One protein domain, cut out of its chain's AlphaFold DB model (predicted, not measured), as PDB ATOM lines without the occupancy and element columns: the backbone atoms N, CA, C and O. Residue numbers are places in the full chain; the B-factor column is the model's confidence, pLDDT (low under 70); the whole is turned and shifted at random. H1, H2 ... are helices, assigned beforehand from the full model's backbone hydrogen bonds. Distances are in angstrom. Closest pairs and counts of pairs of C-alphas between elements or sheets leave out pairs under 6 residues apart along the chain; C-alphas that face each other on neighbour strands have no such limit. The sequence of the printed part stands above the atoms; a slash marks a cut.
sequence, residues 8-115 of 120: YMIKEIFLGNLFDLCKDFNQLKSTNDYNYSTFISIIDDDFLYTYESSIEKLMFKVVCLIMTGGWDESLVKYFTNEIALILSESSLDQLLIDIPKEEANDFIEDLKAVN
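Overview. This is residues 8 to 115 of the 120 residues of an uncharacterized protein of Acinetobacter soli NIPH 2899 (UniProt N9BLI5). Helix H3 is the middle of a helical core, with H2 and H4 packed on it as hairpins and H6 crossing it, while the longest helix, H1, runs along the long axis over one side of this core, packing on H2 with residues 14 to 21 and on H3 with residues 10 to 14. Residues 26 to 33 stick out at one end. The printed part has 108 residues with six named helices, H1 to H6 in chain order, and no named strand; the class is all helix. It is compact, with a radius of gyration of the C-alphas of 14.7 A, but elongated, spanning 47 by 25 by 24 A.

Arrangement. H1, residues 8 to 27, touches H2, residues 36 to 46, with residues 14 to 21 alone; the closest C-alphas, of Leu 18 and Phe 39, are 6.9 A apart, at a steep tilt of 63 degrees, opposite ways. With residues 10 to 14 alone H1 touches the hub, H3, residues 54 to 67; the closest C-alphas, Ile 10 and Phe 60, are 6.3 A apart. H3 and H4, residues 73 to 89, form a hairpin at a shallow tilt of 17 degrees, closest at C-alphas 65 and 79, 5.6 A apart. H2 and H3, also a hairpin, stand at 15 degrees, a shallow tilt. H6, residues 101 to 113, touches H3 at a steep tilt of 44 degrees, closest at C-alphas 111 and 62, 6.9 A apart. H5, residues 92 to 95, is close to H3 but not clearly touching. Every O i to N i+4 pair is within hydrogen-bond range in H1, H2, H3, H4 and H6; H5 is too short for one.

Along the chain. H1 begins at C-alpha 8 (23.782, 9.358, -25.576) and is 28.9 A long. H4 measures 24.7 A, H3 19.9 A, H6 18.5 A, H2 15.7 A and H5 5.1 A. H6 ends at C-alpha 113 (25.247, 24.546, -19.617).

Size, cuts and confidence. The farthest C-alphas, Thr 31 and Ile 97, are 47.9 A apart. The printed part has no cut and no long link. Residues 29 to 32 have pLDDT under 70.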
ATOM      1  N   TYR A   8      22.455   9.743 -25.109       97.81
ATOM      2  CA  TYR A   8      23.782   9.358 -25.576       97.81
ATOM      3  C   TYR A   8      23.779   9.011 -27.072       97.81
ATOM      4  O   TYR A   8      24.609   9.522 -27.819       97.81
ATOM      5  N   MET A   9      22.821   8.195 -27.524       97.69
ATOM      6  CA  MET A   9      22.693   7.839 -28.941       97.69
ATOM      7  C   MET A   9      22.431   9.066 -29.809       97.69
ATOM      8  O   MET A   9      23.054   9.197 -30.853       97.69
ATOM      9  N   ILE A  10      21.583   9.994 -29.363       98.00
ATOM     10  CA  ILE A  10      21.312  11.246 -30.080       98.00
ATOM     11  C   ILE A  10      22.606  12.062 -30.255       98.00
ATOM     12  O   ILE A  10      22.877  12.548 -31.355       98.00
ATOM     13  N   LYS A  11      23.449  12.165 -29.215       98.12
ATOM     14  CA  LYS A  11      24.770  12.816 -29.311       98.12
ATOM     15  C   LYS A  11      25.681  12.122 -30.326       98.12
ATOM     16  O   LYS A  11      26.254  12.791 -31.185       98.12
ATOM     17  N   GLU A  12      25.786  10.798 -30.261       98.12
ATOM     18  CA  GLU A  12      26.620  10.012 -31.182       98.12
ATOM     19  C   GLU A  12      26.141  10.124 -32.636       98.12
ATOM     20  O   GLU A  12      26.950  10.325 -33.543       98.12
ATOM     21  N   ILE A  13      24.827  10.052 -32.863       96.94
ATOM     22  CA  ILE A  13      24.213  10.210 -34.185       96.94
ATOM     23  C   ILE A  13      24.526  11.599 -34.739       96.94
ATOM     24  O   ILE A  13      24.973  11.709 -35.882       96.94
ATOM     25  N   PHE A  14      24.350  12.658 -33.944       97.69
ATOM     26  CA  PHE A  14      24.670  14.018 -34.376       97.69
ATOM     27  C   PHE A  14      26.149  14.148 -34.768       97.69
ATOM     28  O   PHE A  14      26.466  14.644 -35.849       97.69
ATOM     29  N   LEU A  15      27.064  13.676 -33.915       97.88
ATOM     30  CA  LEU A  15      28.508  13.753 -34.159       97.88
ATOM     31  C   LEU A  15      28.932  12.952 -35.396       97.88
ATOM     32  O   LEU A  15      29.770  13.424 -36.168       97.88
ATOM     33  N   GLY A  16      28.336  11.778 -35.612       97.69
ATOM     34  CA  GLY A  16      28.545  10.973 -36.814       97.69
ATOM     35  C   GLY A  16      28.124  11.713 -38.085       97.69
ATOM     36  O   GLY A  16      28.922  11.830 -39.015       97.69
ATOM     37  N   ASN A  17      26.923  12.299 -38.093       96.69
ATOM     38  CA  ASN A  17      26.432  13.084 -39.229       96.69
ATOM     39  C   ASN A  17      27.298  14.320 -39.488       96.69
ATOM     40  O   ASN A  17      27.657  14.594 -40.630       96.69
ATOM     41  N   LEU A  18      27.707  15.031 -38.435       96.12
ATOM     42  CA  LEU A  18      28.616  16.170 -38.559       96.12
ATOM     43  C   LEU A  18      29.958  15.764 -39.170       96.12
ATOM     44  O   LEU A  18      30.491  16.481 -40.020       96.12
ATOM     45  N   PHE A  19      30.511  14.623 -38.759       95.88
ATOM     46  CA  PHE A  19      31.746  14.104 -39.332       95.88
ATOM     47  C   PHE A  19      31.576  13.760 -40.817       95.88
ATOM     48  O   PHE A  19      32.418  14.148 -41.633       95.88
ATOM     49  N   ASP A  20      30.497  13.068 -41.180       94.56
ATOM     50  CA  ASP A  20      30.228  12.695 -42.569       94.56
ATOM     51  C   ASP A  20      29.995  13.920 -43.459       94.56
ATOM     52  O   ASP A  20      30.606  14.015 -44.523       94.56
ATOM     53  N   LEU A  21      29.261  14.927 -42.981       92.56
ATOM     54  CA  LEU A  21      29.130  16.227 -43.644       92.56
ATOM     55  C   LEU A  21      30.491  16.891 -43.871       92.56
ATOM     56  O   LEU A  21      30.818  17.285 -44.992       92.56
ATOM     57  N   CYS A  22      31.333  16.963 -42.836       91.00
ATOM     58  CA  CYS A  22      32.692  17.489 -42.975       91.00
ATOM     59  C   CYS A  22      33.497  16.723 -44.040       91.00
ATOM     60  O   CYS A  22      34.238  17.325 -44.825       91.00
ATOM     61  N   LYS A  23      33.379  15.393 -44.073       91.62
ATOM     62  CA  LYS A  23      34.073  14.524 -45.031       91.62
ATOM     63  C   LYS A  23      33.590  14.774 -46.461       91.62
ATOM     64  O   LYS A  23      34.421  14.932 -47.357       91.62
ATOM     65  N   ASP A  24      32.283  14.846 -46.669       90.38
ATOM     66  CA  ASP A  24      31.677  14.993 -47.991       90.38
ATOM     67  C   ASP A  24      31.999  16.364 -48.597       90.38
ATOM     68  O   ASP A  24      32.436  16.456 -49.748       90.38
ATOM     69  N   PHE A  25      31.930  17.433 -47.802       87.31
ATOM     70  CA  PHE A  25      32.279  18.780 -48.262       87.31
ATOM     71  C   PHE A  25      33.770  18.926 -48.601       87.31
ATOM     72  O   PHE A  25      34.115  19.609 -49.572       87.31
ATOM     73  N   ASN A  26      34.658  18.232 -47.879       85.62
ATOM     74  CA  ASN A  26      36.077  18.156 -48.239       85.62
ATOM     75  C   ASN A  26      36.301  17.447 -49.588       85.62
ATOM     76  O   ASN A  26      37.147  17.874 -50.376       85.62
ATOM     77  N   GLN A  27      35.547  16.382 -49.885       86.81
ATOM     78  CA  GLN A  27      35.663  15.652 -51.156       86.81
ATOM     79  C   GLN A  27      35.153  16.462 -52.348       86.81
ATOM     80  O   GLN A  27      35.750  16.414 -53.426       86.81
ATOM     81  N   LEU A  28      34.086  17.237 -52.148       83.62
ATOM     82  CA  LEU A  28      33.493  18.077 -53.187       83.62
ATOM     83  C   LEU A  28      34.408  19.231 -53.630       83.62
ATOM     84  O   LEU A  28      34.121  19.861 -54.646       83.62
ATOM     85  N   LYS A  29      35.506  19.513 -52.900       69.31
ATOM     86  CA  LYS A  29      36.369  20.699 -53.098       69.31
ATOM     87  C   LYS A  29      35.542  21.973 -53.273       69.31
ATOM     88  O   LYS A  29      35.847  22.813 -54.121       69.31
ATOM     89  N   SER A  30      34.455  22.066 -52.510       62.41
ATOM     90  CA  SER A  30      33.521  23.174 -52.609       62.41
ATOM     91  C   SER A  30      34.265  24.490 -52.375       62.41
ATOM     92  O   SER A  30      34.956  24.646 -51.371       62.41
ATOM     93  N   THR A  31      34.134  25.427 -53.313       57.34
ATOM     94  CA  THR A  31      34.641  26.801 -53.183       57.34
ATOM     95  C   THR A  31      33.650  27.722 -52.472       57.34
ATOM     96  O   THR A  31      33.887  28.923 -52.410       57.34
ATOM     97  N   ASN A  32      32.510  27.197 -52.015       63.75
ATOM     98  CA  ASN A  32      31.504  27.988 -51.315       63.75
ATOM     99  C   ASN A  32      31.903  28.189 -49.849       63.75
ATOM    100  O   ASN A  32      32.439  27.276 -49.217       63.75
ATOM    101  N   ASP A  33      31.548  29.357 -49.311       70.38
ATOM    102  CA  ASP A  33      31.768  29.781 -47.922       70.38
ATOM    103  C   ASP A  33      30.833  29.056 -46.937       70.38
ATOM    104  O   ASP A  33      30.075  29.671 -46.185       70.38
ATOM    105  N   TYR A  34      30.848  27.723 -46.948       79.38
ATOM    106  CA  TYR A  34      30.164  26.938 -45.930       79.38
ATOM    107  C   TYR A  34      30.908  27.082 -44.608       79.38
ATOM    108  O   TYR A  34      32.100  26.793 -44.506       79.38
ATOM    109  N   ASN A  35      30.190  27.537 -43.589       85.75
ATOM    110  CA  ASN A  35      30.699  27.635 -42.232       85.75
ATOM    111  C   ASN A  35      30.084  26.541 -41.355       85.75
ATOM    112  O   ASN A  35      29.147  25.841 -41.740       85.75
ATOM    113  N   TYR A  36      30.615  26.418 -40.146       89.88
ATOM    114  CA  TYR A  36      30.163  25.428 -39.181       89.88
ATOM    115  C   TYR A  36      28.659  25.538 -38.857       89.88
ATOM    116  O   TYR A  36      27.975  24.519 -38.803       89.88
ATOM    117  N   SER A  37      28.123  26.761 -38.757       91.62
ATOM    118  CA  SER A  37      26.683  27.017 -38.600       91.62
ATOM    119  C   SER A  37      25.848  26.356 -39.697       91.62
ATOM    120  O   SER A  37      24.815  25.758 -39.412       91.62
ATOM    121  N   THR A  38      26.322  26.400 -40.946       91.31
ATOM    122  CA  THR A  38      25.621  25.781 -42.077       91.31
ATOM    123  C   THR A  38      25.490  24.271 -41.894       91.31
ATOM    124  O   THR A  38      24.455  23.705 -42.220       91.31
ATOM    125  N   PHE A  39      26.511  23.610 -41.345       94.00
ATOM    126  CA  PHE A  39      26.458  22.166 -41.118       94.00
ATOM    127  C   PHE A  39      25.464  21.804 -40.020       94.00
ATOM    128  O   PHE A  39      24.716  20.848 -40.186       94.00
ATOM    129  N   ILE A  40      25.401  22.591 -38.943       95.44
ATOM    130  CA  ILE A  40      24.400  22.387 -37.888       95.44
ATOM    131  C   ILE A  40      22.986  22.536 -38.459       95.44
ATOM    132  O   ILE A  40      22.141  21.696 -38.173       95.44
ATOM    133  N   SER A  41      22.733  23.555 -39.287       94.44
ATOM    134  CA  SER A  41      21.427  23.734 -39.935       94.44
ATOM    135  C   SER A  41      21.056  22.570 -40.850       94.44
ATOM    136  O   SER A  41      19.924  22.113 -40.794       94.44
ATOM    137  N   ILE A  42      22.001  22.056 -41.647       95.06
ATOM    138  CA  ILE A  42      21.745  20.895 -42.514       95.06
ATOM    139  C   ILE A  42      21.363  19.669 -41.677       95.06
ATOM    140  O   ILE A  42      20.374  19.013 -41.983       95.06
ATOM    141  N   ILE A  43      22.101  19.387 -40.596       96.31
ATOM    142  CA  ILE A  43      21.780  18.260 -39.705       96.31
ATOM    143  C   ILE A  43      20.413  18.466 -39.050       96.31
ATOM    144  O   ILE A  43      19.639  17.523 -38.940       96.31
ATOM    145  N   ASP A  44      20.097  19.681 -38.607       96.38
ATOM    146  CA  ASP A  44      18.800  19.957 -37.995       96.38
ATOM    147  C   ASP A  44      17.632  19.729 -38.967       96.38
ATOM    148  O   ASP A  44      16.640  19.097 -38.600       96.38
ATOM    149  N   ASP A  45      17.781  20.182 -40.215       95.19
ATOM    150  CA  ASP A  45      16.794  19.997 -41.279       95.19
ATOM    151  C   ASP A  45      16.608  18.509 -41.628       95.19
ATOM    152  O   ASP A  45      15.472  18.040 -41.751       95.19
ATOM    153  N   ASP A  46      17.702  17.744 -41.718       93.56
ATOM    154  CA  ASP A  46      17.671  16.301 -41.999       93.56
ATOM    155  C   ASP A  46      16.938  15.504 -40.903       93.56
ATOM    156  O   ASP A  46      16.373  14.440 -41.167       93.56
ATOM    157  N   PHE A  47      16.905  16.028 -39.675       92.88
ATOM    158  CA  PHE A  47      16.286  15.388 -38.515       92.88
ATOM    159  C   PHE A  47      14.922  15.970 -38.120       92.88
ATOM    160  O   PHE A  47      14.314  15.491 -37.157       92.88
ATOM    161  N   LEU A  48      14.388  16.938 -38.878       83.62
ATOM    162  CA  LEU A  48      13.148  17.661 -38.561       83.62
ATOM    163  C   LEU A  48      11.945  16.740 -38.276       83.62
ATOM    164  O   LEU A  48      11.086  17.072 -37.457       83.62
ATOM    165  N   TYR A  49      11.893  15.576 -38.927       84.81
ATOM    166  CA  TYR A  49      10.814  14.590 -38.785       84.81
ATOM    167  C   TYR A  49      11.283  13.226 -38.264       84.81
ATOM    168  O   TYR A  49      10.505  12.275 -38.281       84.81
ATOM    169  N   THR A  50      12.534  13.113 -37.811       89.50
ATOM    170  CA  THR A  50      13.106  11.829 -37.372       89.50
ATOM    171  C   THR A  50      12.559  11.400 -36.015       89.50
ATOM    172  O   THR A  50      12.214  10.236 -35.822       89.50
ATOM    173  N   TYR A  51      12.449  12.341 -35.080       90.12
ATOM    174  CA  TYR A  51      11.978  12.067 -33.729       90.12
ATOM    175  C   TYR A  51      10.490  12.373 -33.609       90.12
ATOM    176  O   TYR A  51      10.068  13.508 -33.825       90.12
ATOM    177  N   GLU A  52       9.683  11.378 -33.239       87.94
ATOM    178  CA  GLU A  52       8.248  11.570 -32.990       87.94
ATOM    179  C   GLU A  52       7.980  11.999 -31.539       87.94
ATOM    180  O   GLU A  52       7.110  12.841 -31.296       87.94
ATOM    181  N   SER A  53       8.760  11.473 -30.587       92.19
ATOM    182  CA  SER A  53       8.615  11.751 -29.158       92.19
ATOM    183  C   SER A  53       9.096  13.153 -28.782       92.19
ATOM    184  O   SER A  53      10.179  13.582 -29.181       92.19
ATOM    185  N   SER A  54       8.332  13.858 -27.943       94.25
ATOM    186  CA  SER A  54       8.689  15.205 -27.477       94.25
ATOM    187  C   SER A  54      10.015  15.246 -26.711       94.25
ATOM    188  O   SER A  54      10.752  16.219 -26.846       94.25
ATOM    189  N   ILE A  55      10.359  14.199 -25.948       95.88
ATOM    190  CA  ILE A  55      11.636  14.154 -25.218       95.88
ATOM    191  C   ILE A  55      12.828  13.955 -26.163       95.88
ATOM    192  O   ILE A  55      13.849  14.608 -25.980       95.88
ATOM    193  N   GLU A  56      12.696  13.138 -27.212       96.56
ATOM    194  CA  GLU A  56      13.761  12.958 -28.210       96.56
ATOM    195  C   GLU A  56      13.979  14.240 -29.019       96.56
ATOM    196  O   GLU A  56      15.115  14.673 -29.194       96.56
ATOM    197  N   LYS A  57      12.890  14.908 -29.430       96.19
ATOM    198  CA  LYS A  57      12.960  16.231 -30.073       96.19
ATOM    199  C   LYS A  57      13.673  17.241 -29.182       96.19
ATOM    200  O   LYS A  57      14.569  17.942 -29.645       96.19
ATOM    201  N   LEU A  58      13.291  17.302 -27.906       96.62
ATOM    202  CA  LEU A  58      13.905  18.204 -26.938       96.62
ATOM    203  C   LEU A  58      15.407  17.917 -26.795       96.62
ATOM    204  O   LEU A  58      16.222  18.829 -26.914       96.62
ATOM    205  N   MET A  59      15.767  16.651 -26.580       97.62
ATOM    206  CA  MET A  59      17.151  16.193 -26.482       97.62
ATOM    207  C   MET A  59      17.965  16.586 -27.716       97.62
ATOM    208  O   MET A  59      19.041  17.165 -27.576       97.62
ATOM    209  N   PHE A  60      17.435  16.337 -28.913       98.00
ATOM    210  CA  PHE A  60      18.097  16.679 -30.165       98.00
ATOM    211  C   PHE A  60      18.305  18.189 -30.319       98.00
ATOM    212  O   PHE A  60      19.425  18.625 -30.575       98.00
ATOM    213  N   LYS A  61      17.279  19.015 -30.066       97.25
ATOM    214  CA  LYS A  61      17.416  20.480 -30.146       97.25
ATOM    215  C   LYS A  61      18.427  21.028 -29.132       97.25
ATOM    216  O   LYS A  61      19.151  21.970 -29.449       97.25
ATOM    217  N   VAL A  62      18.534  20.425 -27.944       97.38
ATOM    218  CA  VAL A  62      19.583  20.765 -26.965       97.38
ATOM    219  C   VAL A  62      20.972  20.387 -27.478       97.38
ATOM    220  O   VAL A  62      21.888  21.196 -27.342       97.38
ATOM    221  N   VAL A  63      21.139  19.216 -28.107       98.00
ATOM    222  CA  VAL A  63      22.409  18.854 -28.764       98.00
ATOM    223  C   VAL A  63      22.758  19.884 -29.835       98.00
ATOM    224  O   VAL A  63      23.858  20.428 -29.794       98.00
ATOM    225  N   CYS A  64      21.826  20.235 -30.726       97.06
ATOM    226  CA  CYS A  64      22.052  21.265 -31.740       97.06
ATOM    227  C   CYS A  64      22.498  22.598 -31.116       97.06
ATOM    228  O   CYS A  64      23.481  23.184 -31.568       97.06
ATOM    229  N   LEU A  65      21.834  23.047 -30.042       97.25
ATOM    230  CA  LEU A  65      22.190  24.277 -29.330       97.25
ATOM    231  C   LEU A  65      23.602  24.221 -28.733       97.25
ATOM    232  O   LEU A  65      24.378  25.152 -28.941       97.25
ATOM    233  N   ILE A  66      23.955  23.144 -28.027       96.56
ATOM    234  CA  ILE A  66      25.303  22.947 -27.466       96.56
ATOM    235  C   ILE A  66      26.347  23.003 -28.571       96.56
ATOM    236  O   ILE A  66      27.366  23.685 -28.441       96.56
ATOM    237  N   MET A  67      26.064  22.330 -29.684       96.06
ATOM    238  CA  MET A  67      26.980  22.240 -30.807       96.06
ATOM    239  C   MET A  67      27.190  23.583 -31.497       96.06
ATOM    240  O   MET A  67      28.224  23.752 -32.117       96.06
ATOM    241  N   THR A  68      26.330  24.591 -31.319       94.50
ATOM    242  CA  THR A  68      26.635  25.956 -31.800       94.50
ATOM    243  C   THR A  68      27.849  26.591 -31.113       94.50
ATOM    244  O   THR A  68      28.399  27.570 -31.623       94.50
ATOM    245  N   GLY A  69      28.235  26.106 -29.924       92.00
ATOM    246  CA  GLY A  69      29.295  26.693 -29.100       92.00
ATOM    247  C   GLY A  69      29.028  28.138 -28.657       92.00
ATOM    248  O   GLY A  69      29.923  28.786 -28.117       92.00
ATOM    249  N   GLY A  70      27.826  28.672 -28.907       89.88
ATOM    250  CA  GLY A  70      27.497  30.077 -28.680       89.88
ATOM    251  C   GLY A  70      28.079  31.058 -29.707       89.88
ATOM    252  O   GLY A  70      27.987  32.263 -29.492       89.88
ATOM    253  N   TRP A  71      28.697  30.589 -30.799       89.12
ATOM    254  CA  TRP A  71      29.406  31.463 -31.750       89.12
ATOM    255  C   TRP A  71      28.494  32.175 -32.750       89.12
ATOM    256  O   TRP A  71      28.854  33.234 -33.260       89.12
ATOM    257  N   ASP A  72      27.325  31.598 -33.030       90.25
ATOM    258  CA  ASP A  72      26.336  32.145 -33.956       90.25
ATOM    259  C   ASP A  72      25.059  32.508 -33.197       90.25
ATOM    260  O   ASP A  72      24.231  31.650 -32.883       90.25
ATOM    261  N   GLU A  73      24.893  33.798 -32.898       92.25
ATOM    262  CA  GLU A  73      23.742  34.306 -32.146       92.25
ATOM    263  C   GLU A  73      22.398  33.961 -32.805       92.25
ATOM    264  O   GLU A  73      21.394  33.791 -32.109       92.25
ATOM    265  N   SER A  74      22.362  33.846 -34.138       93.19
ATOM    266  CA  SER A  74      21.133  33.534 -34.864       93.19
ATOM    267  C   SER A  74      20.701  32.086 -34.631       93.19
ATOM    268  O   SER A  74      19.534  31.851 -34.308       93.19
ATOM    269  N   LEU A  75      21.646  31.139 -34.679       94.38
ATOM    270  CA  LEU A  75      21.388  29.733 -34.370       94.38
ATOM    271  C   LEU A  75      21.094  29.516 -32.891       94.38
ATOM    272  O   LEU A  75      20.150  28.803 -32.555       94.38
ATOM    273  N   VAL A  76      21.847  30.167 -32.002       95.06
ATOM    274  CA  VAL A  76      21.591  30.111 -30.556       95.06
ATOM    275  C   VAL A  76      20.155  30.529 -30.262       95.06
ATOM    276  O   VAL A  76      19.425  29.820 -29.567       95.06
ATOM    277  N   LYS A  77      19.716  31.658 -30.832       95.19
ATOM    278  CA  LYS A  77      18.347  32.154 -30.673       95.19
ATOM    279  C   LYS A  77      17.319  31.196 -31.272       95.19
ATOM    280  O   LYS A  77      16.281  30.978 -30.654       95.19
ATOM    281  N   TYR A  78      17.590  30.648 -32.454       95.94
ATOM    282  CA  TYR A  78      16.708  29.686 -33.109       95.94
ATOM    283  C   TYR A  78      16.476  28.450 -32.228       95.94
ATOM    284  O   TYR A  78      15.342  28.203 -31.824       95.94
ATOM    285  N   PHE A  79      17.538  27.744 -31.830       96.69
ATOM    286  CA  PHE A  79      17.402  26.530 -31.022       96.69
ATOM    287  C   PHE A  79      16.841  26.806 -29.627       96.69
ATOM    288  O   PHE A  79      16.048  26.019 -29.119       96.69
ATOM    289  N   THR A  80      17.176  27.951 -29.028       95.62
ATOM    290  CA  THR A  80      16.559  28.386 -27.765       95.62
ATOM    291  C   THR A  80      15.039  28.514 -27.897       95.62
ATOM    292  O   THR A  80      14.310  28.054 -27.019       95.62
ATOM    293  N   ASN A  81      14.544  29.103 -28.991       95.62
ATOM    294  CA  ASN A  81      13.106  29.242 -29.226       95.62
ATOM    295  C   ASN A  81      12.427  27.889 -29.470       95.62
ATOM    296  O   ASN A  81      11.348  27.659 -28.930       95.62
ATOM    297  N   GLU A  82      13.057  26.994 -30.235       95.62
ATOM    298  CA  GLU A  82      12.545  25.637 -30.470       95.62
ATOM    299  C   GLU A  82      12.426  24.849 -29.159       95.62
ATOM    300  O   GLU A  82      11.395  24.241 -28.877       95.62
ATOM    301  N   ILE A  83      13.450  24.917 -28.304       95.44
ATOM    302  CA  ILE A  83      13.428  24.270 -26.987       95.44
ATOM    303  C   ILE A  83      12.331  24.872 -26.105       95.44
ATOM    304  O   ILE A  83      11.573  24.135 -25.473       95.44
ATOM    305  N   ALA A  84      12.205  26.202 -26.081       93.75
ATOM    306  CA  ALA A  84      11.159  26.879 -25.321       93.75
ATOM    307  C   ALA A  84       9.750  26.493 -25.804       93.75
ATOM    308  O   ALA A  84       8.854  26.323 -24.977       93.75
ATOM    309  N   LEU A  85       9.557  26.315 -27.114       94.31
ATOM    310  CA  LEU A  85       8.294  25.852 -27.685       94.31
ATOM    311  C   LEU A  85       7.952  24.444 -27.185       94.31
ATOM    312  O   LEU A  85       6.863  24.250 -26.650       94.31
ATOM    313  N   ILE A  86       8.892  23.497 -27.256       94.31
ATOM    314  CA  ILE A  86       8.674  22.121 -26.774       94.31
ATOM    315  C   ILE A  86       8.341  22.108 -25.272       94.31
ATOM    316  O   ILE A  86       7.387  21.456 -24.848       94.31
ATOM    317  N   LEU A  87       9.080  22.875 -24.463       93.25
ATOM    318  CA  LEU A  87       8.849  22.977 -23.017       93.25
ATOM    319  C   LEU A  87       7.546  23.709 -22.654       93.25
ATOM    320  O   LEU A  87       7.054  23.566 -21.535       93.25
ATOM    321  N   SER A  88       6.973  24.488 -23.576       93.06
ATOM    322  CA  SER A  88       5.666  25.123 -23.374       93.06
ATOM    323  C   SER A  88       4.496  24.143 -23.532       93.06
ATOM    324  O   SER A  88       3.432  24.362 -22.953       93.06
ATOM    325  N   GLU A  89       4.696  23.052 -24.277       92.69
ATOM    326  CA  GLU A  89       3.681  22.025 -24.530       92.69
ATOM    327  C   GLU A  89       3.674  20.926 -23.458       92.69
ATOM    328  O   GLU A  89       2.648  20.286 -23.221       92.69
ATOM    329  N   SER A  90       4.809  20.673 -22.804       90.94
ATOM    330  CA  SER A  90       4.952  19.678 -21.733       90.94
ATOM    331  C   SER A  90       6.083  20.074 -20.790       90.94
ATOM    332  O   SER A  90       7.157  20.470 -21.240       90.94
ATOM    333  N   SER A  91       5.865  19.954 -19.477       92.19
ATOM    334  CA  SER A  91       6.911  20.322 -18.518       92.19
ATOM    335  C   SER A  91       8.093  19.355 -18.589       92.19
ATOM    336  O   SER A  91       7.929  18.171 -18.888       92.19
ATOM    337  N   LEU A  92       9.294  19.838 -18.253       93.81
ATOM    338  CA  LEU A  92      10.498  19.002 -18.232       93.81
ATOM    339  C   LEU A  92      10.319  17.761 -17.337       93.81
ATOM    340  O   LEU A  92      10.663  16.659 -17.747       93.81
ATOM    341  N   ASP A  93       9.702  17.918 -16.163       94.19
ATOM    342  CA  ASP A  93       9.429  16.803 -15.247       94.19
ATOM    343  C   ASP A  93       8.527  15.728 -15.876       94.19
ATOM    344  O   ASP A  93       8.733  14.537 -15.652       94.19
ATOM    345  N   GLN A  94       7.536  16.131 -16.682       94.69
ATOM    346  CA  GLN A  94       6.670  15.194 -17.403       94.69
ATOM    347  C   GLN A  94       7.435  14.462 -18.504       94.69
ATOM    348  O   GLN A  94       7.260  13.258 -18.670       94.69
ATOM    349  N   LEU A  95       8.298  15.170 -19.233       95.06
ATOM    350  CA  LEU A  95       9.102  14.591 -20.309       95.06
ATOM    351  C   LEU A  95      10.161  13.601 -19.794       95.06
ATOM    352  O   LEU A  95      10.571  12.710 -20.534       95.06
ATOM    353  N   LEU A  96      10.587  13.735 -18.534       95.94
ATOM    354  CA  LEU A  96      11.612  12.892 -17.913       95.94
ATOM    355  C   LEU A  96      11.065  11.714 -17.095       95.94
ATOM    356  O   LEU A  96      11.860  10.933 -16.578       95.94
ATOM    357  N   ILE A  97       9.741  11.560 -16.969       94.62
ATOM    358  CA  ILE A  97       9.127  10.601 -16.033       94.62
ATOM    359  C   ILE A  97       9.565   9.144 -16.258       94.62
ATOM    360  O   ILE A  97       9.793   8.417 -15.291       94.62
ATOM    361  N   ASP A  98       9.742   8.754 -17.521       93.31
ATOM    362  CA  ASP A  98      10.125   7.399 -17.935       93.31
ATOM    363  C   ASP A  98      11.592   7.310 -18.394       93.31
ATOM    364  O   ASP A  98      12.031   6.282 -18.915       93.31
ATOM    365  N   ILE A  99      12.371   8.381 -18.209       96.50
ATOM    366  CA  ILE A  99      13.784   8.419 -18.590       96.50
ATOM    367  C   ILE A  99      14.637   7.866 -17.441       96.50
ATOM    368  O   ILE A  99      14.478   8.289 -16.290       96.50
ATOM    369  N   PRO A 100      15.574   6.934 -17.710       97.25
ATOM    370  CA  PRO A 100      16.510   6.456 -16.703       97.25
ATOM    371  C   PRO A 100      17.227   7.614 -16.004       97.25
ATOM    372  O   PRO A 100      17.719   8.539 -16.645       97.25
ATOM    373  N   LYS A 101      17.332   7.544 -14.673       96.38
ATOM    374  CA  LYS A 101      17.879   8.638 -13.851       96.38
ATOM    375  C   LYS A 101      19.270   9.106 -14.293       96.38
ATOM    376  O   LYS A 101      19.561  10.291 -14.207       96.38
ATOM    377  N   GLU A 102      20.130   8.181 -14.706       97.25
ATOM    378  CA  GLU A 102      21.479   8.496 -15.190       97.25
ATOM    379  C   GLU A 102      21.429   9.355 -16.459       97.25
ATOM    380  O   GLU A 102      21.998  10.439 -16.488       97.25
ATOM    381  N   GLU A 103      20.637   8.936 -17.444       97.75
ATOM    382  CA  GLU A 103      20.423   9.681 -18.684       97.75
ATOM    383  C   GLU A 103      19.756  11.042 -18.443       97.75
ATOM    384  O   GLU A 103      20.161  12.047 -19.025       97.75
ATOM    385  N   ALA A 104      18.755  11.093 -17.558       97.38
ATOM    386  CA  ALA A 104      18.087  12.337 -17.196       97.38
ATOM    387  C   ALA A 104      19.056  13.329 -16.534       97.38
ATOM    388  O   ALA A 104      19.000  14.521 -16.823       97.38
ATOM    389  N   ASN A 105      19.959  12.852 -15.670       96.94
ATOM    390  CA  ASN A 105      20.972  13.701 -15.043       96.94
ATOM    391  C   ASN A 105      21.940  14.278 -16.079       96.94
ATOM    392  O   ASN A 105      22.181  15.482 -16.050       96.94
ATOM    393  N   ASP A 106      22.446  13.447 -16.994       97.44
ATOM    394  CA  ASP A 106      23.321  13.898 -18.081       97.44
ATOM    395  C   ASP A 106      22.636  14.979 -18.922       97.44
ATOM    396  O   ASP A 106      23.202  16.043 -19.170       97.44
ATOM    397  N   PHE A 107      21.378  14.745 -19.300       97.31
ATOM    398  CA  PHE A 107      20.597  15.708 -20.067       97.31
ATOM    399  C   PHE A 107      20.343  17.021 -19.306       97.31
ATOM    400  O   PHE A 107      20.416  18.108 -19.880       97.31
ATOM    401  N   ILE A 108      20.079  16.948 -17.998       95.88
ATOM    402  CA  ILE A 108      19.876  18.127 -17.146       95.88
ATOM    403  C   ILE A 108      21.162  18.954 -17.006       95.88
ATOM    404  O   ILE A 108      21.086  20.183 -16.984       95.88
ATOM    405  N   GLU A 109      22.332  18.324 -16.883       95.44
ATOM    406  CA  GLU A 109      23.609  19.049 -16.836       95.44
ATOM    407  C   GLU A 109      23.860  19.821 -18.139       95.44
ATOM    408  O   GLU A 109      24.198  21.007 -18.104       95.44
ATOM    409  N   ASP A 110      23.571  19.198 -19.279       95.62
ATOM    410  CA  ASP A 110      23.678  19.815 -20.601       95.62
ATOM    411  C   ASP A 110      22.671  20.982 -20.773       95.62
ATOM    412  O   ASP A 110      23.044  22.071 -21.218       95.62
ATOM    413  N   LEU A 111      21.425  20.842 -20.294       93.50
ATOM    414  CA  LEU A 111      20.439  21.938 -20.231       93.50
ATOM    415  C   LEU A 111      20.895  23.130 -19.371       93.50
ATOM    416  O   LEU A 111      20.613  24.289 -19.699       93.50
ATOM    417  N   LYS A 112      21.590  22.872 -18.254       91.31
ATOM    418  CA  LYS A 112      22.163  23.937 -17.411       91.31
ATOM    419  C   LYS A 112      23.284  24.671 -18.137       91.31
ATOM    420  O   LYS A 112      23.362  25.892 -18.014       91.31
ATOM    421  N   ALA A 113      24.124  23.958 -18.888       89.19
ATOM    422  CA  ALA A 113      25.247  24.546 -19.617       89.19
ATOM    423  C   ALA A 113      24.790  25.587 -20.651       89.19
ATOM    424  O   ALA A 113      25.430  26.626 -20.808       89.19
ATOM    425  N   VAL A 114      23.641  25.359 -21.292       87.62
ATOM    426  CA  VAL A 114      23.033  26.301 -22.250       87.62
ATOM    427  C   VAL A 114      22.117  27.344 -21.598       87.62
ATOM    428  O   VAL A 114      21.408  28.073 -22.286       87.62
ATOM    429  N   ASN A 115      22.147  27.452 -20.265       81.00
ATOM    430  CA  ASN A 115      21.397  28.423 -19.467       81.00
ATOM    431  C   ASN A 115      19.870  28.397 -19.691       81.00
ATOM    432  O   ASN A 115      19.188  29.402 -19.506       81.00
TER     433      ASN A 115